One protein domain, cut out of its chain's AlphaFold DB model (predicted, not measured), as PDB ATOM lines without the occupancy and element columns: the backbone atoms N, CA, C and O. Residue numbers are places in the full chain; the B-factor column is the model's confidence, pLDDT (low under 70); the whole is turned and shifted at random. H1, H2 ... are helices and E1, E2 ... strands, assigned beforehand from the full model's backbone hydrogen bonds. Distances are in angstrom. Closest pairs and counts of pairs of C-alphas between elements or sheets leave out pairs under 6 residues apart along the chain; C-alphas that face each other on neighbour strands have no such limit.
ATOM      1  N   THR A  32      -4.427 -37.680  -3.648       96.25
ATOM      2  CA  THR A  32      -4.245 -38.979  -2.994       96.25
ATOM      3  C   THR A  32      -4.265 -38.813  -1.481       96.25
ATOM      4  O   THR A  32      -5.013 -39.519  -0.808       96.25
ATOM      5  N   LYS A  33      -3.526 -37.842  -0.934       96.50
ATOM      6  CA  LYS A  33      -3.522 -37.561   0.511       96.50
ATOM      7  C   LYS A  33      -4.881 -37.085   1.024       96.50
ATOM      8  O   LYS A  33      -5.289 -37.480   2.119       96.50
ATOM      9  N   VAL A  34      -5.609 -36.286   0.238       96.81
ATOM     10  CA  VAL A  34      -6.979 -35.870   0.586       96.81
ATOM     11  C   VAL A  34      -7.884 -37.089   0.727       96.81
ATOM     12  O   VAL A  34      -8.434 -37.296   1.810       96.81
ATOM     13  N   LYS A  35      -7.976 -37.935  -0.304       98.00
ATOM     14  CA  LYS A  35      -8.847 -39.118  -0.276       98.00
ATOM     15  C   LYS A  35      -8.417 -40.135   0.782       98.00
ATOM     16  O   LYS A  35      -9.266 -40.686   1.480       98.00
ATOM     17  N   ALA A  36      -7.110 -40.314   0.975       98.44
ATOM     18  CA  ALA A  36      -6.558 -41.156   2.032       98.44
ATOM     19  C   ALA A  36      -7.026 -40.687   3.420       98.44
ATOM     20  O   ALA A  36      -7.492 -41.493   4.229       98.44
ATOM     21  N   SER A  37      -6.968 -39.373   3.672       97.94
ATOM     22  CA  SER A  37      -7.428 -38.778   4.931       97.94
ATOM     23  C   SER A  37      -8.941 -38.894   5.129       97.94
ATOM     24  O   SER A  37      -9.394 -39.168   6.238       97.94
ATOM     25  N   GLU A  38      -9.737 -38.717   4.072       98.31
ATOM     26  CA  GLU A  38     -11.196 -38.845   4.126       98.31
ATOM     27  C   GLU A  38     -11.622 -40.279   4.425       98.31
ATOM     28  O   GLU A  38     -12.473 -40.507   5.286       98.31
ATOM     29  N   SER A  39     -10.979 -41.236   3.758       98.50
ATOM     30  CA  SER A  39     -11.190 -42.659   3.970       98.50
ATOM     31  C   SER A  39     -10.870 -43.073   5.411       98.50
ATOM     32  O   SER A  39     -11.735 -43.622   6.096       98.50
ATOM     33  N   PHE A  40      -9.693 -42.706   5.937       98.62
ATOM     34  CA  PHE A  40      -9.331 -43.041   7.319       98.62
ATOM     35  C   PHE A  40     -10.243 -42.352   8.346       98.62
ATOM     36  O   PHE A  40     -10.607 -42.928   9.366       98.62
ATOM     37  N   VAL A  41     -10.702 -41.130   8.066       98.50
ATOM     38  CA  VAL A  41     -11.676 -40.433   8.919       98.50
ATOM     39  C   VAL A  41     -13.014 -41.167   8.991       98.50
ATOM     40  O   VAL A  41     -13.667 -41.130  10.035       98.50
ATOM     41  N   ASN A  42     -13.431 -41.864   7.933       98.06
ATOM     42  CA  ASN A  42     -14.607 -42.729   8.009       98.06
ATOM     43  C   ASN A  42     -14.354 -43.929   8.935       98.06
ATOM     44  O   ASN A  42     -15.239 -44.272   9.716       98.06
ATOM     45  N   ILE A  43     -13.138 -44.489   8.942       98.31
ATOM     46  CA  ILE A  43     -12.731 -45.519   9.912       98.31
ATOM     47  C   ILE A  43     -12.850 -45.002  11.347       98.31
ATOM     48  O   ILE A  43     -13.493 -45.654  12.170       98.31
ATOM     49  N   ILE A  44     -12.308 -43.811  11.630       98.12
ATOM     50  CA  ILE A  44     -12.394 -43.163  12.950       98.12
ATOM     51  C   ILE A  44     -13.859 -43.014  13.389       98.12
ATOM     52  O   ILE A  44     -14.212 -43.345  14.519       98.12
ATOM     53  N   LYS A  45     -14.731 -42.538  12.492       97.12
ATOM     54  CA  LYS A  45     -16.145 -42.283  12.803       97.12
ATOM     55  C   LYS A  45     -16.944 -43.547  13.103       97.12
ATOM     56  O   LYS A  45     -17.796 -43.501  13.989       97.12
ATOM     57  N   GLU A  46     -16.693 -44.632  12.376       96.94
ATOM     58  CA  GLU A  46     -17.368 -45.915  12.604       96.94
ATOM     59  C   GLU A  46     -16.822 -46.635  13.848       96.94
ATOM     60  O   GLU A  46     -17.553 -47.381  14.490       96.94
ATOM     61  N   ASN A  47     -15.575 -46.352  14.247       96.75
ATOM     62  CA  ASN A  47     -14.890 -47.014  15.362       96.75
ATOM     63  C   ASN A  47     -14.664 -46.097  16.573       96.75
ATOM     64  O   ASN A  47     -13.707 -46.280  17.318       96.75
ATOM     65  N   LYS A  48     -15.539 -45.112  16.819       96.19
ATOM     66  CA  LYS A  48     -15.358 -44.112  17.896       96.19
ATOM     67  C   LYS A  48     -15.099 -44.701  19.285       96.19
ATOM     68  O   LYS A  48     -14.388 -44.080  20.065       96.19
ATOM     69  N   LYS A  49     -15.680 -45.865  19.601       95.88
ATOM     70  CA  LYS A  49     -15.471 -46.557  20.888       95.88
ATOM     71  C   LYS A  49     -14.029 -47.051  21.059       95.88
ATOM     72  O   LYS A  49     -13.559 -47.152  22.184       95.88
ATOM     73  N   GLU A  50     -13.338 -47.300  19.951       96.62
ATOM     74  CA  GLU A  50     -11.949 -47.767  19.902       96.62
ATOM     75  C   GLU A  50     -10.943 -46.617  19.735       96.62
ATOM     76  O   GLU A  50      -9.736 -46.856  19.650       96.62
ATOM     77  N   ILE A  51     -11.422 -45.367  19.684       97.69
ATOM     78  CA  ILE A  51     -10.577 -44.174  19.632       97.69
ATOM     79  C   ILE A  51     -10.260 -43.711  21.054       97.69
ATOM     80  O   ILE A  51     -11.151 -43.324  21.811       97.69
ATOM     81  N   GLY A  52      -8.975 -43.710  21.400       95.38
ATOM     82  CA  GLY A  52      -8.454 -43.210  22.673       95.38
ATOM     83  C   GLY A  52      -7.570 -41.974  22.509       95.38
ATOM     84  O   GLY A  52      -7.146 -41.640  21.400       95.38
ATOM     85  N   PHE A  53      -7.268 -41.312  23.630       94.81
ATOM     86  CA  PHE A  53      -6.300 -40.216  23.692       94.81
ATOM     87  C   PHE A  53      -5.258 -40.468  24.787       94.81
ATOM     88  O   PHE A  53      -5.605 -40.632  25.957       94.81
ATOM     89  N   HIS A  54      -3.984 -40.472  24.409       90.56
ATOM     90  CA  HIS A  54      -2.837 -40.577  25.300       90.56
ATOM     91  C   HIS A  54      -2.355 -39.171  25.663       90.56
ATOM     92  O   HIS A  54      -1.595 -38.551  24.921       90.56
ATOM     93  N   ALA A  55      -2.787 -38.656  26.816       89.44
ATOM     94  CA  ALA A  55      -2.550 -37.261  27.194       89.44
ATOM     95  C   ALA A  55      -1.062 -36.885  27.296       89.44
ATOM     96  O   ALA A  55      -0.683 -35.814  26.834       89.44
ATOM     97  N   GLU A  56      -0.224 -37.768  27.848       86.75
ATOM     98  CA  GLU A  56       1.209 -37.489  28.041       86.75
ATOM     99  C   GLU A  56       1.969 -37.319  26.721       86.75
ATOM    100  O   GLU A  56       2.804 -36.427  26.608       86.75
ATOM    101  N   LEU A  57       1.645 -38.126  25.705       89.00
ATOM    102  CA  LEU A  57       2.243 -38.010  24.375       89.00
ATOM    103  C   LEU A  57       1.477 -37.030  23.471       89.00
ATOM    104  O   LEU A  57       2.007 -36.573  22.467       89.00
ATOM    105  N   SER A  58       0.260 -36.637  23.859       93.00
ATOM    106  CA  SER A  58      -0.690 -35.909  23.012       93.00
ATOM    107  C   SER A  58      -1.095 -36.672  21.747       93.00
ATOM    108  O   SER A  58      -1.323 -36.065  20.701       93.00
ATOM    109  N   HIS A  59      -1.275 -37.992  21.848       95.12
ATOM    110  CA  HIS A  59      -1.643 -38.852  20.716       95.12
ATOM    111  C   HIS A  59      -3.097 -39.277  20.752       95.12
ATOM    112  O   HIS A  59      -3.624 -39.666  21.789       95.12
ATOM    113  N   TRP A  60      -3.728 -39.279  19.587       97.69
ATOM    114  CA  TRP A  60      -4.911 -40.088  19.329       97.69
ATOM    115  C   TRP A  60      -4.481 -41.498  18.938       97.69
ATOM    116  O   TRP A  60      -3.414 -41.676  18.354       97.69
ATOM    117  N   GLY A  61      -5.316 -42.492  19.216       97.62
ATOM    118  CA  GLY A  61      -5.054 -43.866  18.803       97.62
ATOM    119  C   GLY A  61      -6.323 -44.603  18.424       97.62
ATOM    120  O   GLY A  61      -7.328 -44.483  19.119       97.62
ATOM    121  N   LEU A  62      -6.256 -45.382  17.346       98.31
ATOM    122  CA  LEU A  62      -7.251 -46.394  17.001       98.31
ATOM    123  C   LEU A  62      -6.760 -47.749  17.510       98.31
ATOM    124  O   LEU A  62      -5.741 -48.250  17.029       98.31
ATOM    125  N   LYS A  63      -7.492 -48.341  18.457       97.56
ATOM    126  CA  LYS A  63      -7.263 -49.717  18.898       97.56
ATOM    127  C   LYS A  63      -7.830 -50.701  17.872       97.56
ATOM    128  O   LYS A  63      -8.960 -50.560  17.412       97.56
ATOM    129  N   LEU A  64      -7.033 -51.701  17.518       97.69
ATOM    130  CA  LEU A  64      -7.399 -52.786  16.614       97.69
ATOM    131  C   LEU A  64      -7.841 -54.027  17.415       97.69
ATOM    132  O   LEU A  64      -7.494 -54.149  18.596       97.69
ATOM    133  N   PRO A  65      -8.588 -54.968  16.800       94.75
ATOM    134  CA  PRO A  65      -9.251 -56.068  17.513       94.75
ATOM    135  C   PRO A  65      -8.352 -56.910  18.426       94.75
ATOM    136  O   PRO A  65      -8.796 -57.364  19.477       94.75
ATOM    137  N   THR A  66      -7.083 -57.103  18.054       94.31
ATOM    138  CA  THR A  66      -6.128 -57.931  18.807       94.31
ATOM    139  C   THR A  66      -5.153 -57.129  19.679       94.31
ATOM    140  O   THR A  66      -4.209 -57.692  20.229       94.31
ATOM    141  N   GLY A  67      -5.414 -55.832  19.883       94.81
ATOM    142  CA  GLY A  67      -4.678 -54.976  20.821       94.81
ATOM    143  C   GLY A  67      -3.582 -54.108  20.198       94.81
ATOM    144  O   GLY A  67      -3.041 -53.246  20.890       94.81
ATOM    145  N   GLU A  68      -3.279 -54.284  18.914       98.25
ATOM    146  CA  GLU A  68      -2.480 -53.342  18.133       98.25
ATOM    147  C   GLU A  68      -3.140 -51.960  18.107       98.25
ATOM    148  O   GLU A  68      -4.357 -51.824  18.257       98.25
ATOM    149  N   LYS A  69      -2.337 -50.915  17.908       98.25
ATOM    150  CA  LYS A  69      -2.838 -49.555  17.737       98.25
ATOM    151  C   LYS A  69      -2.121 -48.861  16.599       98.25
ATOM    152  O   LYS A  69      -0.923 -49.054  16.385       98.25
ATOM    153  N   PHE A  70      -2.864 -48.017  15.901       98.69
ATOM    154  CA  PHE A  70      -2.277 -46.979  15.071       98.69
ATOM    155  C   PHE A  70      -2.529 -45.639  15.748       98.69
ATOM    156  O   PHE A  70      -3.679 -45.286  16.012       98.69
ATOM    157  N   GLU A  71      -1.455 -44.926  16.066       98.38
ATOM    158  CA  GLU A  71      -1.497 -43.688  16.832       98.38
ATOM    159  C   GLU A  71      -0.954 -42.523  16.008       98.38
ATOM    160  O   GLU A  71      -0.078 -42.697  15.157       98.38
ATOM    161  N   TRP A  72      -1.494 -41.331  16.246       97.81
ATOM    162  CA  TRP A  72      -1.083 -40.107  15.574       97.81
ATOM    163  C   TRP A  72      -1.204 -38.899  16.495       97.81
ATOM    164  O   TRP A  72      -2.116 -38.806  17.321       97.81
ATOM    165  N   THR A  73      -0.282 -37.956  16.352       95.38
ATOM    166  CA  THR A  73      -0.201 -36.812  17.256       95.38
ATOM    167  C   THR A  73      -1.324 -35.796  17.026       95.38
ATOM    168  O   THR A  73      -1.782 -35.542  15.908       95.38
ATOM    169  N   LYS A  74      -1.753 -35.158  18.114       94.38
ATOM    170  CA  LYS A  74      -2.547 -33.927  18.098       94.38
ATOM    171  C   LYS A  74      -1.693 -32.713  17.727       94.38
ATOM    172  O   LYS A  74      -2.229 -31.791  17.106       94.38
ATOM    173  N   ASP A  75      -0.421 -32.707  18.126       89.25
ATOM    174  CA  ASP A  75       0.529 -31.608  17.945       89.25
ATOM    175  C   ASP A  75       1.939 -32.143  17.683       89.25
ATOM    176  O   ASP A  75       2.575 -32.709  18.569       89.25
ATOM    177  N   THR A  76       2.441 -31.915  16.470       87.75
ATOM    178  CA  THR A  76       3.782 -32.345  16.033       87.75
ATOM    179  C   THR A  76       4.920 -31.588  16.721       87.75
ATOM    180  O   THR A  76       6.083 -31.831  16.445       87.75
ATOM    181  N   SER A  77       4.615 -30.631  17.604       87.69
ATOM    182  CA  SER A  77       5.611 -30.002  18.483       87.69
ATOM    183  C   SER A  77       5.625 -30.556  19.911       87.69
ATOM    184  O   SER A  77       6.419 -30.094  20.729       87.69
ATOM    185  N   ALA A  78       4.749 -31.513  20.239       87.56
ATOM    186  CA  ALA A  78       4.685 -32.098  21.578       87.56
ATOM    187  C   ALA A  78       5.837 -33.081  21.849       87.56
ATOM    188  O   ALA A  78       6.317 -33.162  22.979       87.56
ATOM    189  N   ASN A  79       6.259 -33.836  20.831       89.38
ATOM    190  CA  ASN A  79       7.398 -34.756  20.833       89.38
ATOM    191  C   ASN A  79       7.711 -35.200  19.391       89.38
ATOM    192  O   ASN A  79       6.968 -34.877  18.473       89.38
ATOM    193  N   GLU A  80       8.772 -35.990  19.221       91.00
ATOM    194  CA  GLU A  80       9.258 -36.485  17.922       91.00
ATOM    195  C   GLU A  80       8.471 -37.691  17.360       91.00
ATOM    196  O   GLU A  80       8.949 -38.390  16.465       91.00
ATOM    197  N   ILE A  81       7.294 -38.014  17.902       93.62
ATOM    198  CA  ILE A  81       6.470 -39.139  17.446       93.62
ATOM    199  C   ILE A  81       5.195 -38.557  16.846       93.62
ATOM    200  O   ILE A  81       4.258 -38.232  17.559       93.62
ATOM    201  N   ASP A  82       5.107 -38.465  15.525       94.94
ATOM    202  CA  ASP A  82       3.910 -37.939  14.858       94.94
ATOM    203  C   ASP A  82       2.931 -39.036  14.460       94.94
ATOM    204  O   ASP A  82       1.714 -38.842  14.499       94.94
ATOM    205  N   PHE A  83       3.470 -40.205  14.128       97.25
ATOM    206  CA  PHE A  83       2.738 -41.447  13.948       97.25
ATOM    207  C   PHE A  83       3.425 -42.567  14.730       97.25
ATOM    208  O   PHE A  83       4.651 -42.584  14.859       97.25
ATOM    209  N   ALA A  84       2.653 -43.538  15.209       97.88
ATOM    210  CA  ALA A  84       3.200 -44.761  15.778       97.88
ATOM    211  C   ALA A  84       2.381 -45.987  15.372       97.88
ATOM    212  O   ALA A  84       1.155 -46.014  15.495       97.88
ATOM    213  N   MET A  85       3.080 -47.024  14.912       98.62
ATOM    214  CA  MET A  85       2.527 -48.372  14.829       98.62
ATOM    215  C   MET A  85       2.887 -49.107  16.116       98.62
ATOM    216  O   MET A  85       4.067 -49.307  16.403       98.62
ATOM    217  N   VAL A  86       1.878 -49.486  16.891       98.31
ATOM    218  CA  VAL A  86       2.041 -50.116  18.202       98.31
ATOM    219  C   VAL A  86       1.520 -51.541  18.120       98.31
ATOM    220  O   VAL A  86       0.369 -51.765  17.745       98.31
ATOM    221  N   VAL A  87       2.349 -52.515  18.487       98.38
ATOM    222  CA  VAL A  87       1.959 -53.927  18.517       98.38
ATOM    223  C   VAL A  87       2.256 -54.536  19.889       98.38
ATOM    224  O   VAL A  87       3.309 -54.240  20.463       98.38
ATOM    225  N   PRO A  88       1.377 -55.395  20.441       97.88
ATOM    226  CA  PRO A  88       1.699 -56.157  21.643       97.88
ATOM    227  C   PRO A  88       2.978 -56.968  21.423       97.88
ATOM    228  O   PRO A  88       3.082 -57.692  20.432       97.88
ATOM    229  N   ALA A  89       3.957 -56.847  22.318       98.31
ATOM    230  CA  ALA A  89       5.236 -57.549  22.213       98.31
ATOM    231  C   ALA A  89       5.116 -59.028  22.601       98.31
ATOM    232  O   ALA A  89       5.885 -59.853  22.112       98.31
ATOM    233  N   ASP A  90       4.140 -59.375  23.444       97.25
ATOM    234  CA  ASP A  90       4.007 -60.722  24.005       97.25
ATOM    235  C   ASP A  90       3.802 -61.804  22.934       97.25
ATOM    236  O   ASP A  90       4.279 -62.924  23.089       97.25
ATOM    237  N   GLN A  91       3.146 -61.482  21.814       96.94
ATOM    238  CA  GLN A  91       3.010 -62.411  20.684       96.94
ATOM    239  C   GLN A  91       4.372 -62.747  20.043       96.94
ATOM    240  O   GLN A  91       4.620 -63.879  19.637       96.94
ATOM    241  N   PHE A  92       5.298 -61.784  20.022       98.44
ATOM    242  CA  PHE A  92       6.641 -61.965  19.478       98.44
ATOM    243  C   PHE A  92       7.558 -62.688  20.464       98.44
ATOM    244  O   PHE A  92       8.298 -63.587  20.061       98.44
ATOM    245  N   THR A  93       7.496 -62.356  21.756       98.06
ATOM    246  CA  THR A  93       8.310 -63.030  22.782       98.06
ATOM    247  C   THR A  93       7.898 -64.491  22.960       98.06
ATOM    248  O   THR A  93       8.767 -65.361  23.038       98.06
ATOM    249  N   LYS A  94       6.595 -64.812  22.904       97.06
ATOM    250  CA  LYS A  94       6.098 -66.204  22.830       97.06
ATOM    251  C   LYS A  94       6.634 -66.949  21.607       97.06
ATOM    252  O   LYS A  94       6.928 -68.145  21.684       97.06
ATOM    253  N   ALA A  95       6.800 -66.240  20.493       98.06
ATOM    254  CA  ALA A  95       7.418 -66.756  19.281       98.06
ATOM    255  C   ALA A  95       8.961 -66.747  19.323       98.06
ATOM    256  O   ALA A  95       9.584 -67.057  18.318       98.06
ATOM    257  N   GLY A  96       9.598 -66.450  20.459       98.19
ATOM    258  CA  GLY A  96      11.050 -66.576  20.646       98.19
ATOM    259  C   GLY A  96      11.858 -65.290  20.464       98.19
ATOM    260  O   GLY A  96      13.078 -65.330  20.608       98.19
ATOM    261  N   VAL A  97      11.212 -64.151  20.194       98.62
ATOM    262  CA  VAL A  97      11.907 -62.860  20.112       98.62
ATOM    263  C   VAL A  97      12.464 -62.459  21.474       98.62
ATOM    264  O   VAL A  97      11.731 -62.288  22.447       98.62
ATOM    265  N   ASP A  98      13.769 -62.232  21.510       98.44
ATOM    266  CA  ASP A  98      14.481 -61.578  22.596       98.44
ATOM    267  C   ASP A  98      14.513 -60.068  22.337       98.44
ATOM    268  O   ASP A  98      15.324 -59.557  21.562       98.44
ATOM    269  N   VAL A  99      13.607 -59.342  22.991       97.81
ATOM    270  CA  VAL A  99      13.431 -57.891  22.808       97.81
ATOM    271  C   VAL A  99      14.684 -57.078  23.133       97.81
ATOM    272  O   VAL A  99      14.833 -55.971  22.628       97.81
ATOM    273  N   THR A 100      15.619 -57.627  23.917       97.56
ATOM    274  CA  THR A 100      16.882 -56.949  24.247       97.56
ATOM    275  C   THR A 100      17.867 -56.914  23.075       97.56
ATOM    276  O   THR A 100      18.827 -56.146  23.102       97.56
ATOM    277  N   LYS A 101      17.625 -57.712  22.026       98.19
ATOM    278  CA  LYS A 101      18.436 -57.763  20.797       98.19
ATOM    279  C   LYS A 101      17.911 -56.869  19.676       98.19
ATOM    280  O   LYS A 101      18.524 -56.812  18.611       98.19
ATOM    281  N   ILE A 102      16.773 -56.212  19.881       97.44
ATOM    282  CA  ILE A 102      16.177 -55.317  18.891       97.44
ATOM    283  C   ILE A 102      16.852 -53.948  19.003       97.44
ATOM    284  O   ILE A 102      16.899 -53.361  20.081       97.44
ATOM    285  N   ASP A 103      17.359 -53.423  17.886       95.69
ATOM    286  CA  ASP A 103      17.845 -52.042  17.831       95.69
ATOM    287  C   ASP A 103      16.663 -51.081  18.032       95.69
ATOM    288  O   ASP A 103      15.690 -51.111  17.273       95.69
ATOM    289  N   SER A 104      16.756 -50.200  19.031       94.38
ATOM    290  CA  SER A 104      15.711 -49.222  19.347       94.38
ATOM    291  C   SER A 104      15.459 -48.211  18.224       94.38
ATOM    292  O   SER A 104      14.428 -47.542  18.230       94.38
ATOM    293  N   LYS A 105      16.376 -48.085  17.255       92.75
ATOM    294  CA  LYS A 105      16.162 -47.304  16.025       92.75
ATOM    295  C   LYS A 105      15.204 -47.998  15.051       92.75
ATOM    296  O   LYS A 105      14.544 -47.333  14.253       92.75
ATOM    297  N   GLU A 106      15.123 -49.326  15.110       93.81
ATOM    298  CA  GLU A 106      14.203 -50.114  14.291       93.81
ATOM    299  C   GLU A 106      12.827 -50.198  14.948       93.81
ATOM    300  O   GLU A 106      11.839 -49.775  14.345       93.81
ATOM    301  N   LEU A 107      12.777 -50.701  16.185       97.00
ATOM    302  CA  LEU A 107      11.566 -50.861  16.990       97.00
ATOM    303  C   LEU A 107      11.884 -50.576  18.458       97.00
ATOM    304  O   LEU A 107      12.804 -51.154  19.033       97.00
ATOM    305  N   VAL A 108      11.081 -49.727  19.087       97.31
ATOM    306  CA  VAL A 108      11.203 -49.413  20.510       97.31
ATOM    307  C   VAL A 108      10.429 -50.451  21.313       97.31
ATOM    308  O   VAL A 108       9.220 -50.598  21.134       97.31
ATOM    309  N   PHE A 109      11.111 -51.161  22.211       97.88
ATOM    310  CA  PHE A 109      10.454 -51.987  23.220       97.88
ATOM    311  C   PHE A 109      10.055 -51.126  24.420       97.88
ATOM    312  O   PHE A 109      10.904 -50.476  25.030       97.88
ATOM    313  N   LYS A 110       8.769 -51.148  24.773       95.88
ATOM    314  CA  LYS A 110       8.235 -50.515  25.980       95.88
ATOM    315  C   LYS A 110       7.698 -51.617  26.903       95.88
ATOM    316  O   LYS A 110       6.771 -52.321  26.495       95.88
ATOM    317  N   PRO A 111       8.277 -51.820  28.099       96.19
ATOM    318  CA  PRO A 111       7.790 -52.832  29.027       96.19
ATOM    319  C   PRO A 111       6.403 -52.462  29.556       96.19
ATOM    320  O   PRO A 111       6.036 -51.287  29.584       96.19
ATOM    321  N   ALA A 112       5.664 -53.477  30.001       94.88
ATOM    322  CA  ALA A 112       4.388 -53.294  30.672       94.88
ATOM    323  C   ALA A 112       4.523 -52.334  31.863       94.88
ATOM    324  O   ALA A 112       5.460 -52.437  32.660       94.88
ATOM    325  N   ALA A 113       3.581 -51.403  31.973       91.38
ATOM    326  CA  ALA A 113       3.570 -50.385  33.013       91.38
ATOM    327  C   ALA A 113       2.140 -49.956  33.353       91.38
ATOM    328  O   ALA A 113       1.239 -50.034  32.514       91.38
ATOM    329  N   ASN A 114       1.953 -49.437  34.564       86.19
ATOM    330  CA  ASN A 114       0.726 -48.755  34.951       86.19
ATOM    331  C   ASN A 114       0.848 -47.265  34.602       86.19
ATOM    332  O   ASN A 114       1.622 -46.538  35.227       86.19
ATOM    333  N   GLU A 115       0.096 -46.821  33.599       78.00
ATOM    334  CA  GLU A 115       0.100 -45.440  33.118       78.00
ATOM    335  C   GLU A 115      -1.294 -44.845  33.309       78.00
ATOM    336  O   GLU A 115      -2.284 -45.321  32.749       78.00
ATOM    337  N   GLY A 116      -1.400 -43.828  34.169       70.38
ATOM    338  CA  GLY A 116      -2.682 -43.185  34.468       70.38
ATOM    339  C   GLY A 116      -3.736 -44.125  35.071       70.38
ATOM    340  O   GLY A 116      -4.928 -43.920  34.844       70.38
ATOM    341  N   GLY A 117      -3.322 -45.162  35.811       74.75
ATOM    342  CA  GLY A 117      -4.228 -46.152  36.403       74.75
ATOM    343  C   GLY A 117      -4.651 -47.273  35.449       74.75
ATOM    344  O   GLY A 117      -5.462 -48.115  35.836       74.75
ATOM    345  N   MET A 118      -4.119 -47.301  34.223       75.31
ATOM    346  CA  MET A 118      -4.335 -48.376  33.257       75.31
ATOM    347  C   MET A 118      -3.065 -49.203  33.084       75.31
ATOM    348  O   MET A 118      -1.991 -48.675  32.809       75.31
ATOM    349  N   GLU A 119      -3.208 -50.521  33.203       87.00
ATOM    350  CA  GLU A 119      -2.146 -51.461  32.854       87.00
ATOM    351  C   GLU A 119      -1.955 -51.481  31.333       87.00
ATOM    352  O   GLU A 119      -2.893 -51.719  30.565       87.00
ATOM    353  N   THR A 120      -0.724 -51.242  30.900       88.38
ATOM    354  CA  THR A 120      -0.291 -51.389  29.511       88.38
ATOM    355  C   THR A 120       0.516 -52.680  29.379       88.38
ATOM    356  O   THR A 120       1.303 -52.994  30.271       88.38
ATOM    357  N   PRO A 121       0.323 -53.478  28.311       94.69
ATOM    358  CA  PRO A 121       1.119 -54.683  28.099       94.69
ATOM    359  C   PRO A 121       2.535 -54.315  27.639       94.69
ATOM    360  O   PRO A 121       2.834 -53.152  27.378       94.69
ATOM    361  N   ASN A 122       3.401 -55.312  27.465       97.56
ATOM    362  CA  ASN A 122       4.648 -55.090  26.740       97.56
ATOM    363  C   ASN A 122       4.332 -54.714  25.284       97.56
ATOM    364  O   ASN A 122       3.499 -55.361  24.642       97.56
ATOM    365  N   LEU A 123       5.013 -53.706  24.746       97.75
ATOM    366  CA  LEU A 123       4.772 -53.172  23.405       97.75
ATOM    367  C   LEU A 123       6.061 -53.129  22.581       97.75
ATOM    368  O   LEU A 123       7.140 -52.843  23.099       97.75
ATOM    369  N   LEU A 124       5.923 -53.367  21.278       98.44
ATOM    370  CA  LEU A 124       6.886 -52.947  20.266       98.44
ATOM    371  C   LEU A 124       6.273 -51.790  19.482       98.44
ATOM    372  O   LEU A 124       5.121 -51.860  19.048       98.44
ATOM    373  N   ILE A 125       7.040 -50.718  19.317       98.06
ATOM    374  CA  ILE A 125       6.560 -49.460  18.754       98.06
ATOM    375  C   ILE A 125       7.467 -49.063  17.593       98.06
ATOM    376  O   ILE A 125       8.683 -48.949  17.763       98.06
ATOM    377  N   LYS A 126       6.879 -48.816  16.418       98.06
ATOM    378  CA  LYS A 126       7.548 -48.113  15.318       98.06
ATOM    379  C   LYS A 126       7.118 -46.644  15.330       98.06
ATOM    380  O   LYS A 126       6.039 -46.351  14.808       98.06
ATOM    381  N   PRO A 127       7.914 -45.733  15.917       96.56
ATOM    382  CA  PRO A 127       7.642 -44.306  15.828       96.56
ATOM    383  C   PRO A 127       7.990 -43.780  14.433       96.56
ATOM    384  O   PRO A 127       8.830 -44.346  13.725       96.56
ATOM    385  N   TYR A 128       7.359 -42.678  14.055       95.38
ATOM    386  CA  TYR A 128       7.653 -41.950  12.833       95.38
ATOM    387  C   TYR A 128       7.473 -40.448  13.053       95.38
ATOM    388  O   TYR A 128       6.452 -40.020  13.591       95.38
ATOM    389  N   ASN A 129       8.474 -39.673  12.631       93.38
ATOM    390  CA  ASN A 129       8.572 -38.227  12.817       93.38
ATOM    391  C   ASN A 129       8.403 -37.499  11.467       93.38
ATOM    392  O   ASN A 129       8.972 -37.915  10.455       93.38
ATOM    393  N   LEU A 130       7.649 -36.405  11.465       86.94
ATOM    394  CA  LEU A 130       7.347 -35.493  10.366       86.94
ATOM    395  C   LEU A 130       7.927 -34.089  10.578       86.94
ATOM    396  O   LEU A 130       7.329 -33.126  10.113       86.94
ATOM    397  N   ASN A 131       9.090 -33.950  11.213       72.81
ATOM    398  CA  ASN A 131       9.812 -32.681  11.373       72.81
ATOM    399  C   ASN A 131       8.932 -31.531  11.911       72.81
ATOM    400  O   ASN A 131       8.263 -30.795  11.178       72.81
ATOM    401  N   ASP A 132       9.032 -31.342  13.218       67.50
ATOM    402  CA  ASP A 132       8.205 -30.511  14.083       67.50
ATOM    403  C   ASP A 132       7.825 -29.136  13.501       67.50
ATOM    404  O   ASP A 132       8.609 -28.182  13.426       67.50
ATOM    405  N   LYS A 133       6.542 -28.993  13.156       73.38
ATOM    406  CA  LYS A 133       5.894 -27.701  12.902       73.38
ATOM    407  C   LYS A 133       4.645 -27.627  13.747       73.38
ATOM    408  O   LYS A 133       3.648 -28.242  13.386       73.38
ATOM    409  N   LYS A 134       4.681 -26.820  14.812       76.12
ATOM    410  CA  LYS A 134       3.567 -26.668  15.754       76.12
ATOM    411  C   LYS A 134       2.216 -26.609  15.049       76.12
ATOM    412  O   LYS A 134       1.956 -25.729  14.223       76.12
ATOM    413  N   GLN A 135       1.344 -27.531  15.429       75.25
ATOM    414  CA  GLN A 135       0.063 -27.726  14.780       75.25
ATOM    415  C   GLN A 135      -0.955 -28.193  15.816       75.25
ATOM    416  O   GLN A 135      -1.003 -29.364  16.136       75.25
ATOM    417  N   ASN A 136      -1.917 -27.356  16.209       76.19
ATOM    418  CA  ASN A 136      -3.004 -27.784  17.110       76.19
ATOM    419  C   ASN A 136      -4.239 -28.315  16.370       76.19
ATOM    420  O   ASN A 136      -4.785 -27.596  15.529       76.19
ATOM    421  N   SER A 137      -4.683 -29.539  16.685       87.06
ATOM    422  CA  SER A 137      -5.926 -30.104  16.141       87.06
ATOM    423  C   SER A 137      -7.119 -30.001  17.089       87.06
ATOM    424  O   SER A 137      -6.976 -29.973  18.317       87.06
ATOM    425  N   ASN A 138      -8.310 -30.068  16.494       90.81
ATOM    426  CA  ASN A 138      -9.586 -30.229  17.181       90.81
ATOM    427  C   ASN A 138     -10.131 -31.653  16.981       90.81
ATOM    428  O   ASN A 138     -11.015 -31.885  16.158       90.81
ATOM    429  N   GLY A 139      -9.603 -32.605  17.752       95.62
ATOM    430  CA  GLY A 139     -10.050 -34.001  17.735       95.62
ATOM    431  C   GLY A 139      -9.197 -34.924  16.862       95.62
ATOM    432  O   GLY A 139      -8.232 -34.494  16.220       95.62
ATOM    433  N   ALA A 140      -9.574 -36.202  16.874       97.56
ATOM    434  CA  ALA A 140      -8.897 -37.303  16.195       97.56
ATOM    435  C   ALA A 140      -8.916 -37.142  14.666       97.56
ATOM    436  O   ALA A 140      -7.876 -37.231  14.010       97.56
ATOM    437  N   GLU A 141     -10.086 -36.833  14.102       98.19
ATOM    438  CA  GLU A 141     -10.292 -36.675  12.663       98.19
ATOM    439  C   GLU A 141      -9.508 -35.486  12.099       98.19
ATOM    440  O   GLU A 141      -8.876 -35.592  11.048       98.19
ATOM    441  N   ASP A 142      -9.547 -34.346  12.793       97.06
ATOM    442  CA  ASP A 142      -8.823 -33.144  12.383       97.06
ATOM    443  C   ASP A 142      -7.306 -33.330  12.515       97.06
ATOM    444  O   ASP A 142      -6.561 -32.943  11.616       97.06
ATOM    445  N   ALA A 143      -6.839 -33.990  13.585       96.06
ATOM    446  CA  ALA A 143      -5.425 -34.338  13.737       96.06
ATOM    447  C   ALA A 143      -4.922 -35.108  12.513       96.06
ATOM    448  O   ALA A 143      -3.985 -34.664  11.848       96.06
ATOM    449  N   PHE A 144      -5.613 -36.195  12.160       97.44
ATOM    450  CA  PHE A 144      -5.216 -37.049  11.047       97.44
ATOM    451  C   PHE A 144      -5.227 -36.294   9.712       97.44
ATOM    452  O   PHE A 144      -4.243 -36.311   8.973       97.44
ATOM    453  N   LYS A 145      -6.304 -35.550   9.414       95.94
ATOM    454  CA  LYS A 145      -6.412 -34.764   8.171       95.94
ATOM    455  C   LYS A 145      -5.292 -33.747   7.998       95.94
ATOM    456  O   LYS A 145      -4.880 -33.495   6.869       95.94
ATOM    457  N   ARG A 146      -4.843 -33.107   9.079       92.69
ATOM    458  CA  ARG A 146      -3.773 -32.103   9.013       92.69
ATOM    459  C   ARG A 146      -2.413 -32.748   8.805       92.69
ATOM    460  O   ARG A 146      -1.688 -32.286   7.929       92.69
ATOM    461  N   LEU A 147      -2.120 -33.833   9.527       93.69
ATOM    462  CA  LEU A 147      -0.888 -34.598   9.331       93.69
ATOM    463  C   LEU A 147      -0.774 -35.034   7.874       93.69
ATOM    464  O   LEU A 147       0.216 -34.735   7.223       93.69
ATOM    465  N   LEU A 148      -1.839 -35.599   7.304       93.94
ATOM    466  CA  LEU A 148      -1.857 -36.038   5.908       93.94
ATOM    467  C   LEU A 148      -1.639 -34.912   4.885       93.94
ATOM    468  O   LEU A 148      -1.330 -35.215   3.743       93.94
ATOM    469  N   LYS A 149      -1.760 -33.629   5.244       89.69
ATOM    470  CA  LYS A 149      -1.439 -32.503   4.342       89.69
ATOM    471  C   LYS A 149       0.041 -32.122   4.350       89.69
ATOM    472  O   LYS A 149       0.459 -31.334   3.503       89.69
ATOM    473  N   VAL A 150       0.822 -32.644   5.292       88.88
ATOM    474  CA  VAL A 150       2.266 -32.420   5.362       88.88
ATOM    475  C   VAL A 150       2.921 -33.079   4.141       88.88
ATOM    476  O   VAL A 150       2.607 -34.217   3.771       88.88
ATOM    477  N   GLN A 151       3.787 -32.333   3.449       86.12
ATOM    478  CA  GLN A 151       4.368 -32.760   2.173       86.12
ATOM    479  C   GLN A 151       5.199 -34.036   2.350       86.12
ATOM    480  O   GLN A 151       5.150 -34.931   1.509       86.12
ATOM    481  N   GLU A 152       5.884 -34.125   3.480       89.50
ATOM    482  CA  GLU A 152       6.808 -35.174   3.874       89.50
ATOM    483  C   GLU A 152       6.107 -36.505   4.188       89.50
ATOM    484  O   GLU A 152       6.760 -37.542   4.156       89.50
ATOM    485  N   VAL A 153       4.785 -36.508   4.419       91.75
ATOM    486  CA  VAL A 153       4.026 -37.736   4.703       91.75
ATOM    487  C   VAL A 153       4.008 -38.666   3.478       91.75
ATOM    488  O   VAL A 153       3.459 -38.283   2.437       91.75
ATOM    489  N   PRO A 154       4.548 -39.893   3.571       95.12
ATOM    490  CA  PRO A 154       4.752 -40.783   2.430       95.12
ATOM    491  C   PRO A 154       3.548 -41.711   2.228       95.12
ATOM    492  O   PRO A 154       3.553 -42.885   2.623       95.12
ATOM    493  N   VAL A 155       2.505 -41.169   1.600       97.31
ATOM    494  CA  VAL A 155       1.266 -41.898   1.309       97.31
ATOM    495  C   VAL A 155       1.169 -42.270  -0.160       97.31
ATOM    496  O   VAL A 155       1.454 -41.459  -1.036       97.31
ATOM    497  N   SER A 156       0.739 -43.499  -0.419       97.12
ATOM    498  CA  SER A 156       0.478 -44.025  -1.759       97.12
ATOM    499  C   SER A 156      -0.908 -44.657  -1.839       97.12
ATOM    500  O   SER A 156      -1.477 -45.044  -0.818       97.12
ATOM    501  N   TYR A 157      -1.426 -44.800  -3.057       98.31
ATOM    502  CA  TYR A 157      -2.649 -45.546  -3.350       98.31
ATOM    503  C   TYR A 157      -2.323 -46.765  -4.214       98.31
ATOM    504  O   TYR A 157      -1.530 -46.663  -5.152       98.31
ATOM    505  N   ASP A 158      -2.945 -47.896  -3.901       96.94
ATOM    506  CA  ASP A 158      -2.895 -49.118  -4.694       96.94
ATOM    507  C   ASP A 158      -4.285 -49.399  -5.274       96.94
ATOM    508  O   ASP A 158      -5.232 -49.705  -4.550       96.94
ATOM    509  N   ALA A 159      -4.395 -49.307  -6.600       96.50
ATOM    510  CA  ALA A 159      -5.645 -49.509  -7.324       96.50
ATOM    511  C   ALA A 159      -6.108 -50.977  -7.349       96.50
ATOM    512  O   ALA A 159      -7.303 -51.226  -7.493       96.50
ATOM    513  N   ASN A 160      -5.194 -51.944  -7.197       94.81
ATOM    514  CA  ASN A 160      -5.550 -53.366  -7.210       94.81
ATOM    515  C   ASN A 160      -6.254 -53.757  -5.912       94.81
ATOM    516  O   ASN A 160      -7.262 -54.459  -5.934       94.81
ATOM    517  N   SER A 161      -5.723 -53.277  -4.785       95.06
ATOM    518  CA  SER A 161      -6.305 -53.500  -3.462       95.06
ATOM    519  C   SER A 161      -7.289 -52.409  -3.042       95.06
ATOM    520  O   SER A 161      -7.872 -52.522  -1.970       95.06
ATOM    521  N   LYS A 162      -7.468 -51.347  -3.843       98.00
ATOM    522  CA  LYS A 162      -8.256 -50.151  -3.495       98.00
ATOM    523  C   LYS A 162      -7.950 -49.675  -2.077       98.00
ATOM    524  O   LYS A 162      -8.830 -49.553  -1.224       98.00
ATOM    525  N   SER A 163      -6.666 -49.500  -1.792       98.31
ATOM    526  CA  SER A 163      -6.191 -49.169  -0.452       98.31
ATOM    527  C   SER A 163      -5.177 -48.038  -0.481       98.31
ATOM    528  O   SER A 163      -4.461 -47.823  -1.460       98.31
ATOM    529  N   TYR A 164      -5.129 -47.299   0.618       98.69
ATOM    530  CA  TYR A 164      -4.088 -46.324   0.895       98.69
ATOM    531  C   TYR A 164      -3.025 -46.960   1.780       98.69
ATOM    532  O   TYR A 164      -3.319 -47.864   2.560       98.69
ATOM    533  N   ALA A 165      -1.795 -46.472   1.679       98.31
ATOM    534  CA  ALA A 165      -0.680 -46.921   2.498       98.31
ATOM    535  C   ALA A 165       0.114 -45.734   3.029       98.31
ATOM    536  O   ALA A 165       0.553 -44.901   2.241       98.31
ATOM    537  N   LEU A 166       0.357 -45.706   4.339       98.50
ATOM    538  CA  LEU A 166       1.346 -44.845   4.981       98.50
ATOM    539  C   LEU A 166       2.631 -45.646   5.224       98.50
ATOM    540  O   LEU A 166       2.618 -46.645   5.947       98.50
ATOM    541  N   ASN A 167       3.741 -45.206   4.630       97.50
ATOM    542  CA  ASN A 167       5.052 -45.841   4.792       97.50
ATOM    543  C   ASN A 167       5.817 -45.206   5.964       97.50
ATOM    544  O   ASN A 167       6.305 -44.092   5.848       97.50
ATOM    545  N   LEU A 168       5.962 -45.901   7.088       96.19
ATOM    546  CA  LEU A 168       6.653 -45.341   8.259       96.19
ATOM    547  C   LEU A 168       8.179 -45.462   8.145       96.19
ATOM    548  O   LEU A 168       8.921 -44.660   8.693       96.19
ATOM    549  N   ALA A 169       8.660 -46.484   7.447       93.81
ATOM    550  CA  ALA A 169      10.057 -46.679   7.075       93.81
ATOM    551  C   ALA A 169      10.123 -47.847   6.082       93.81
ATOM    552  O   ALA A 169       9.103 -48.461   5.756       93.81
ATOM    553  N   GLU A 170      11.324 -48.201   5.631       93.31
ATOM    554  CA  GLU A 170      11.535 -49.431   4.870       93.31
ATOM    555  C   GLU A 170      10.956 -50.647   5.623       93.31
ATOM    556  O   GLU A 170      11.326 -50.920   6.763       93.31
ATOM    557  N   GLY A 171      10.021 -51.364   4.993       95.75
ATOM    558  CA  GLY A 171       9.384 -52.560   5.556       95.75
ATOM    559  C   GLY A 171       8.321 -52.309   6.635       95.75
ATOM    560  O   GLY A 171       7.706 -53.270   7.082       95.75
ATOM    561  N   TYR A 172       8.053 -51.057   7.026       98.25
ATOM    562  CA  TYR A 172       7.019 -50.713   8.010       98.25
ATOM    563  C   TYR A 172       5.907 -49.885   7.373       98.25
ATOM    564  O   TYR A 172       6.139 -48.763   6.915       98.25
ATOM    565  N   ARG A 173       4.684 -50.419   7.356       98.38
ATOM    566  CA  ARG A 173       3.556 -49.798   6.654       98.38
ATOM    567  C   ARG A 173       2.233 -50.041   7.368       98.38
ATOM    568  O   ARG A 173       1.999 -51.127   7.893       98.38
ATOM    569  N   VAL A 174       1.368 -49.031   7.326       98.75
ATOM    570  CA  VAL A 174      -0.051 -49.151   7.672       98.75
ATOM    571  C   VAL A 174      -0.860 -48.935   6.402       98.75
ATOM    572  O   VAL A 174      -0.785 -47.861   5.804       98.75
ATOM    573  N   ASN A 175      -1.624 -49.941   5.983       98.56
ATOM    574  CA  ASN A 175      -2.594 -49.808   4.904       98.56
ATOM    575  C   ASN A 175      -4.002 -49.677   5.471       98.56
ATOM    576  O   ASN A 175      -4.310 -50.274   6.503       98.56
ATOM    577  N   TRP A 176      -4.868 -48.964   4.759       98.69
ATOM    578  CA  TRP A 176      -6.299 -48.972   5.027       98.69
ATOM    579  C   TRP A 176      -7.119 -48.943   3.742       98.69
ATOM    580  O   TRP A 176      -6.710 -48.377   2.727       98.69
ATOM    581  N   THR A 177      -8.281 -49.585   3.793       98.50
ATOM    582  CA  THR A 177      -9.224 -49.686   2.677       98.50
ATOM    583  C   THR A 177      -9.745 -48.316   2.261       98.50
ATOM    584  O   THR A 177     -10.013 -47.477   3.117       98.50
ATOM    585  N   GLU A 178      -9.950 -48.095   0.962       98.25
ATOM    586  CA  GLU A 178     -10.580 -46.878   0.450       98.25
ATOM    587  C   GLU A 178     -12.003 -46.717   0.992       98.25
ATOM    588  O   GLU A 178     -12.377 -45.635   1.462       98.25
ATOM    589  N   LYS A 179     -12.761 -47.816   1.010       97.50
ATOM    590  CA  LYS A 179     -14.116 -47.886   1.549       97.50
ATOM    591  C   LYS A 179     -14.221 -49.017   2.567       97.50
ATOM    592  O   LYS A 179     -13.869 -50.163   2.291       97.50
ATOM    593  N   LEU A 180     -14.735 -48.695   3.754       95.06
ATOM    594  CA  LEU A 180     -14.985 -49.678   4.810       95.06
ATOM    595  C   LEU A 180     -15.853 -50.830   4.299       95.06
ATOM    596  O   LEU A 180     -16.882 -50.598   3.660       95.06
ATOM    597  N   GLY A 181     -15.443 -52.061   4.604       91.75
ATOM    598  CA  GLY A 181     -16.180 -53.251   4.200       91.75
ATOM    599  C   GLY A 181     -15.962 -53.690   2.748       91.75
ATOM    600  O   GLY A 181     -16.421 -54.773   2.404       91.75
ATOM    601  N   GLU A 182     -15.285 -52.904   1.899       93.69
ATOM    602  CA  GLU A 182     -15.078 -53.260   0.484       93.69
ATOM    603  C   GLU A 182     -14.073 -54.405   0.304       93.69
ATOM    604  O   GLU A 182     -14.252 -55.252  -0.568       93.69
ATOM    605  N   ASN A 183     -13.054 -54.453   1.158       94.44
ATOM    606  CA  ASN A 183     -11.987 -55.443   1.107       94.44
ATOM    607  C   ASN A 183     -12.146 -56.506   2.204       94.44
ATOM    608  O   ASN A 183     -12.797 -56.236   3.219       94.44
ATOM    609  N   PRO A 184     -11.508 -57.690   2.070       94.75
ATOM    610  CA  PRO A 184     -11.447 -58.681   3.148       94.75
ATOM    611  C   PRO A 184     -10.923 -58.103   4.463       94.75
ATOM    612  O   PRO A 184     -11.377 -58.507   5.523       94.75
ATOM    613  N   SER A 185     -10.048 -57.101   4.375       96.75
ATOM    614  CA  SER A 185      -9.397 -56.461   5.514       96.75
ATOM    615  C   SER A 185      -9.469 -54.950   5.345       96.75
ATOM    616  O   SER A 185      -9.274 -54.425   4.249       96.75
ATOM    617  N   ASP A 186      -9.801 -54.244   6.421       98.19
ATOM    618  CA  ASP A 186      -9.983 -52.792   6.394       98.19
ATOM    619  C   ASP A 186      -8.695 -52.052   6.760       98.19
ATOM    620  O   ASP A 186      -8.474 -50.945   6.275       98.19
ATOM    621  N   ILE A 187      -7.856 -52.653   7.609       98.62
ATOM    622  CA  ILE A 187      -6.526 -52.162   7.981       98.62
ATOM    623  C   ILE A 187      -5.537 -53.321   7.873       98.62
ATOM    624  O   ILE A 187      -5.870 -54.458   8.201       98.62
ATOM    625  N   ILE A 188      -4.313 -53.037   7.432       98.69
ATOM    626  CA  ILE A 188      -3.223 -54.017   7.387       98.69
ATOM    627  C   ILE A 188      -1.973 -53.388   7.987       98.69
ATOM    628  O   ILE A 188      -1.581 -52.284   7.604       98.69
ATOM    629  N   PHE A 189      -1.328 -54.095   8.911       98.81
ATOM    630  CA  PHE A 189       0.006 -53.748   9.391       98.81
ATOM    631  C   PHE A 189       1.039 -54.616   8.689       98.81
ATOM    632  O   PHE A 189       0.898 -55.834   8.626       98.81
ATOM    633  N   THR A 190       2.094 -53.979   8.190       98.75
ATOM    634  CA  THR A 190       3.287 -54.644   7.663       98.75
ATOM    635  C   THR A 190       4.486 -54.248   8.514       98.75
ATOM    636  O   THR A 190       4.740 -53.056   8.699       98.75
ATOM    637  N   LEU A 191       5.222 -55.239   9.012       98.62
ATOM    638  CA  LEU A 191       6.453 -55.070   9.782       98.62
ATOM    639  C   LEU A 191       7.642 -55.660   9.025       98.62
ATOM    640  O   LEU A 191       7.545 -56.762   8.477       98.62
ATOM    641  N   LYS A 192       8.797 -54.989   9.080       98.19
ATOM    642  CA  LYS A 192      10.068 -55.555   8.618       98.19
ATOM    643  C   LYS A 192      10.405 -56.737   9.527       98.19
ATOM    644  O   LYS A 192      10.497 -56.572  10.743       98.19
ATOM    645  N   ALA A 193      10.562 -57.931   8.958       98.25
ATOM    646  CA  ALA A 193      10.770 -59.145   9.749       98.25
ATOM    647  C   ALA A 193      12.222 -59.288  10.225       98.25
ATOM    648  O   ALA A 193      12.472 -59.879  11.272       98.25
ATOM    649  N   GLU A 194      13.180 -58.723   9.482       97.75
ATOM    650  CA  GLU A 194      14.617 -58.878   9.737       97.75
ATOM    651  C   GLU A 194      15.042 -58.590  11.189       97.75
ATOM    652  O   GLU A 194      15.734 -59.439  11.758       97.75
ATOM    653  N   PRO A 195      14.639 -57.469  11.832       98.00
ATOM    654  CA  PRO A 195      15.061 -57.184  13.204       98.00
ATOM    655  C   PRO A 195      14.514 -58.211  14.202       98.00
ATOM    656  O   PRO A 195      15.209 -58.603  15.134       98.00
ATOM    657  N   LEU A 196      13.294 -58.705  13.970       98.56
ATOM    658  CA  LEU A 196      12.650 -59.711  14.814       98.56
ATOM    659  C   LEU A 196      13.293 -61.093  14.622       98.56
ATOM    660  O   LEU A 196      13.555 -61.789  15.599       98.56
ATOM    661  N   ILE A 197      13.619 -61.475  13.382       98.31
ATOM    662  CA  ILE A 197      14.332 -62.726  13.067       98.31
ATOM    663  C   ILE A 197      15.724 -62.723  13.703       98.31
ATOM    664  O   ILE A 197      16.095 -63.694  14.360       98.31
ATOM    665  N   LYS A 198      16.478 -61.620  13.586       98.19
ATOM    666  CA  LYS A 198      17.778 -61.464  14.266       98.19
ATOM    667  C   LYS A 198      17.651 -61.555  15.788       98.19
ATOM    668  O   LYS A 198      18.550 -62.074  16.446       98.19
ATOM    669  N   ALA A 199      16.530 -61.091  16.332       98.50
ATOM    670  CA  ALA A 199      16.207 -61.197  17.746       98.50
ATOM    671  C   ALA A 199      15.692 -62.589  18.173       98.50
ATOM    672  O   ALA A 199      15.497 -62.805  19.363       98.50
ATOM    673  N   GLY A 200      15.525 -63.552  17.259       98.50
ATOM    674  CA  GLY A 200      15.160 -64.937  17.589       98.50
ATOM    675  C   GLY A 200      13.734 -65.353  17.224       98.50
ATOM    676  O   GLY A 200      13.287 -66.404  17.678       98.50
ATOM    677  N   LEU A 201      13.018 -64.568  16.411       98.62
ATOM    678  CA  LEU A 201      11.670 -64.915  15.958       98.62
ATOM    679  C   LEU A 201      11.618 -66.291  15.276       98.62
ATOM    680  O   LEU A 201      12.234 -66.516  14.233       98.62
ATOM    681  N   ASP A 202      10.774 -67.167  15.810       98.19
ATOM    682  CA  ASP A 202      10.319 -68.396  15.174       98.19
ATOM    683  C   ASP A 202       9.090 -68.100  14.302       98.19
ATOM    684  O   ASP A 202       7.974 -67.864  14.780       98.19
ATOM    685  N   ILE A 203       9.306 -68.132  12.990       96.38
ATOM    686  CA  ILE A 203       8.301 -67.815  11.970       96.38
ATOM    687  C   ILE A 203       7.103 -68.780  12.016       96.38
ATOM    688  O   ILE A 203       5.969 -68.391  11.722       96.38
ATOM    689  N   ASN A 204       7.323 -70.030  12.426       95.12
ATOM    690  CA  ASN A 204       6.235 -71.001  12.515       95.12
ATOM    691  C   ASN A 204       5.314 -70.686  13.699       95.12
ATOM    692  O   ASN A 204       4.107 -70.894  13.611       95.12
ATOM    693  N   LYS A 205       5.864 -70.146  14.794       97.19
ATOM    694  CA  LYS A 205       5.082 -69.786  15.984       97.19
ATOM    695  C   LYS A 205       4.297 -68.496  15.797       97.19
ATOM    696  O   LYS A 205       3.131 -68.452  16.177       97.19
ATOM    697  N   ILE A 206       4.893 -67.473  15.179       97.19
ATOM    698  CA  ILE A 206       4.221 -66.171  15.013       97.19
ATOM    699  C   ILE A 206       2.986 -66.251  14.104       97.19
ATOM    700  O   ILE A 206       2.052 -65.465  14.254       97.19
ATOM    701  N   SER A 207       2.939 -67.254  13.223       93.69
ATOM    702  CA  SER A 207       1.766 -67.534  12.388       93.69
ATOM    703  C   SER A 207       0.526 -67.883  13.223       93.69
ATOM    704  O   SER A 207      -0.584 -67.505  12.859       93.69
ATOM    705  N   GLY A 208       0.703 -68.530  14.384       92.50
ATOM    706  CA  GLY A 208      -0.383 -68.811  15.331       92.50
ATOM    707  C   GLY A 208      -0.948 -67.569  16.030       92.50
ATOM    708  O   GLY A 208      -2.052 -67.623  16.561       92.50
ATOM    709  N   GLU A 209      -0.231 -66.444  15.989       94.19
ATOM    710  CA  GLU A 209      -0.642 -65.148  16.553       94.19
ATOM    711  C   GLU A 209      -1.258 -64.215  15.480       94.19
ATOM    712  O   GLU A 209      -1.497 -63.024  15.713       94.19
ATOM    713  N   GLY A 210      -1.520 -64.756  14.281       94.50
ATOM    714  CA  GLY A 210      -2.185 -64.065  13.174       94.50
ATOM    715  C   GLY A 210      -1.263 -63.283  12.235       94.50
ATOM    716  O   GLY A 210      -1.766 -62.539  11.396       94.50
ATOM    717  N   TRP A 211       0.062 -63.427  12.348       98.19
ATOM    718  CA  TRP A 211       1.012 -62.787  11.431       98.19
ATOM    719  C   TRP A 211       1.426 -63.724  10.299       98.19
ATOM    720  O   TRP A 211       2.019 -64.775  10.531       98.19
ATOM    721  N   ALA A 212       1.210 -63.308   9.057       98.12
ATOM    722  CA  ALA A 212       1.703 -64.007   7.880       98.12
ATOM    723  C   ALA A 212       3.115 -63.523   7.515       98.12
ATOM    724  O   ALA A 212       3.334 -62.331   7.300       98.12
ATOM    725  N   TYR A 213       4.078 -64.440   7.408       98.12
ATOM    726  CA  TYR A 213       5.427 -64.118   6.938       98.12
ATOM    727  C   TYR A 213       5.546 -64.237   5.417       98.12
ATOM    728  O   TYR A 213       5.290 -65.295   4.843       98.12
ATOM    729  N   SER A 214       6.019 -63.173   4.769       96.88
ATOM    730  CA  SER A 214       6.460 -63.199   3.376       96.88
ATOM    731  C   SER A 214       7.980 -63.291   3.320       96.88
ATOM    732  O   SER A 214       8.683 -62.339   3.659       96.88
ATOM    733  N   LYS A 215       8.494 -64.430   2.843       94.44
ATOM    734  CA  LYS A 215       9.935 -64.625   2.619       94.44
ATOM    735  C   LYS A 215      10.475 -63.746   1.492       94.44
ATOM    736  O   LYS A 215      11.617 -63.314   1.571       94.44
ATOM    737  N   GLU A 216       9.667 -63.508   0.463       95.38
ATOM    738  CA  GLU A 216      10.038 -62.692  -0.698       95.38
ATOM    739  C   GLU A 216      10.315 -61.243  -0.293       95.38
ATOM    740  O   GLU A 216      11.350 -60.689  -0.648       95.38
ATOM    741  N   ASN A 217       9.428 -60.670   0.525       94.88
ATOM    742  CA  ASN A 217       9.532 -59.278   0.960       94.88
ATOM    743  C   ASN A 217      10.235 -59.121   2.315       94.88
ATOM    744  O   ASN A 217      10.517 -58.001   2.733       94.88
ATOM    745  N   ASN A 218      10.514 -60.229   3.010       97.19
ATOM    746  CA  ASN A 218      11.037 -60.261   4.376       97.19
ATOM    747  C   ASN A 218      10.184 -59.426   5.356       97.19
ATOM    748  O   ASN A 218      10.691 -58.615   6.138       97.19
ATOM    749  N   THR A 219       8.863 -59.620   5.296       98.44
ATOM    750  CA  THR A 219       7.872 -58.876   6.089       98.44
ATOM    751  C   THR A 219       6.917 -59.797   6.835       98.44
ATOM    752  O   THR A 219       6.600 -60.888   6.365       98.44
ATOM    753  N   LEU A 220       6.401 -59.320   7.966       98.62
ATOM    754  CA  LEU A 220       5.241 -59.885   8.653       98.62
ATOM    755  C   LEU A 220       4.025 -59.007   8.372       98.62
ATOM    756  O   LEU A 220       4.112 -57.786   8.493       98.62
ATOM    757  N   VAL A 221       2.906 -59.624   8.017       98.56
ATOM    758  CA  VAL A 221       1.654 -58.938   7.696       98.56
ATOM    759  C   VAL A 221       0.562 -59.420   8.637       98.56
ATOM    760  O   VAL A 221       0.413 -60.623   8.839       98.56
ATOM    761  N   LYS A 222      -0.205 -58.489   9.200       98.44
ATOM    762  CA  LYS A 222      -1.414 -58.796   9.965       98.44
ATOM    763  C   LYS A 222      -2.557 -57.930   9.482       98.44
ATOM    764  O   LYS A 222      -2.398 -56.732   9.245       98.44
ATOM    765  N   GLU A 223      -3.697 -58.570   9.314       98.00
ATOM    766  CA  GLU A 223      -4.880 -57.998   8.703       98.00
ATOM    767  C   GLU A 223      -5.982 -57.819   9.743       98.00
ATOM    768  O   GLU A 223      -6.175 -58.665  10.619       98.00
ATOM    769  N   PHE A 224      -6.709 -56.709   9.652       97.69
ATOM    770  CA  PHE A 224      -7.724 -56.329  10.621       97.69
ATOM    771  C   PHE A 224      -9.017 -55.942   9.917       97.69
ATOM    772  O   PHE A 224      -9.029 -55.112   9.001       97.69
ATOM    773  N   LYS A 225     -10.125 -56.494  10.409       96.44
ATOM    774  CA  LYS A 225     -11.476 -56.067  10.060       96.44
ATOM    775  C   LYS A 225     -11.999 -55.153  11.159       96.44
ATOM    776  O   LYS A 225     -12.092 -55.566  12.310       96.44
TER     777      LYS A 225
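This is residues 32 to 225 of the 230 residues of an uncharacterized protein of Clostridium sp. BL8 (UniProt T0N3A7). Two strongly twisted six-stranded sheets lie face to face as a sandwich, with their strands crossed; H1 and H3 run side by side at one end of it, and the short helices H2, H4 and H5 gather at the opposite end. A small hairpin, E6 and E7, lies off the first sheet, away from the second. The printed part has 194 residues with five named helices and fourteen named strands, in the order H1 E1 E2 E3 E4 H2 E5 E6 E7 E8 H3 E9 E10 E11 E12 H4 H5 E13 E14, of the mixed class. The sheets run E1 E2 E3 E4 E8 E5 and E9 E10 E11 E12 E14 E13, both antiparallel. The whole is compact, with a radius of gyration of the C-alphas of 16.1 A, and rounded, spanning 41 by 41 by 30 A.

H1, residues 32 to 46, begins with C-alpha 32 at (-4.245, -38.979, -2.994) and is 21.5 A long. E1, residues 51 to 54, E2, residues 59 to 63, E3, residues 69 to 73, and E4, residues 83 to 88 and 16.6 A long, follow. Next come H2, residues 90 to 94, E5, residues 108 to 110, E6, residues 113 to 115, E7, residues 118 to 120, and E8, residues 123 to 128, 15.7 A long. H3, residues 140 to 147, begins with C-alpha 140 at (-8.897, -37.303, 16.195). After it stand E9, residues 155 to 158, E10, residues 163 to 169 and 18.1 A long, E11, residues 172 to 177 and 17.1 A long, and E12, residues 187 to 192 and 16.9 A long. H4 is residues 194 to 198, H5 residues 203 to 209, and E13 residues 212 to 214. E14, residues 219 to 224 and 16.4 A long, ends with C-alpha 224 at (-7.724, -56.329, 10.621).

The facing parts of the two sheets are 10.3 A centre to centre, with their strands at 75 degrees. The closest C-alphas of E8 and E10 are those of Tyr 128 and Leu 168, 5.8 A apart. E1 to E4 and E9 to E12 are meanders, each strand the antiparallel neighbour of the one before; N 70 and O 62 of E3 and E2 are 3.1 A apart, N 174 and O 166 of E11 and E10 3.0 A, within hydrogen-bond range. E4, H2, E5 and E12, H4, H5, E13 are split strand-helix-strand units with right-handed crossovers, another strand between the two: E8, with N 85 and O 126 at 3.0 A, and E14, with N 189 and O 222 at 2.9 A. H1 and H5 are on the same face of the second sheet, as two layers, at heights of 9.7 A and 7.4 A over the sheet. H1 touches H3 at a shallow tilt of 13 degrees, opposite ways, closest at the C-alphas of Ser 37 and Lys 145, 5.3 A. H3 is on the first sheet, at a height of 9.4 A. H2 touches H5, closest at the C-alphas of Gln 91 and Glu 209, 6.2 A; H4 touches no helix. In the hairpin of E6 and E7, N 115 and O 118 are 2.9 A apart. Every O i to N i+4 pair is within hydrogen-bond range in H1, H2, H3 and H4; H5 has 0 of 3, and 2 of 4 O i to N i+3 pairs.

The C-alphas farthest apart, of Lys 134 and Asn 204, are 44.5 A apart. The printed part has no cut. The links H2 to E5 and E8 to H3 are long. The mean pLDDT of the printed part is 94.8, and residue 132 is under 70.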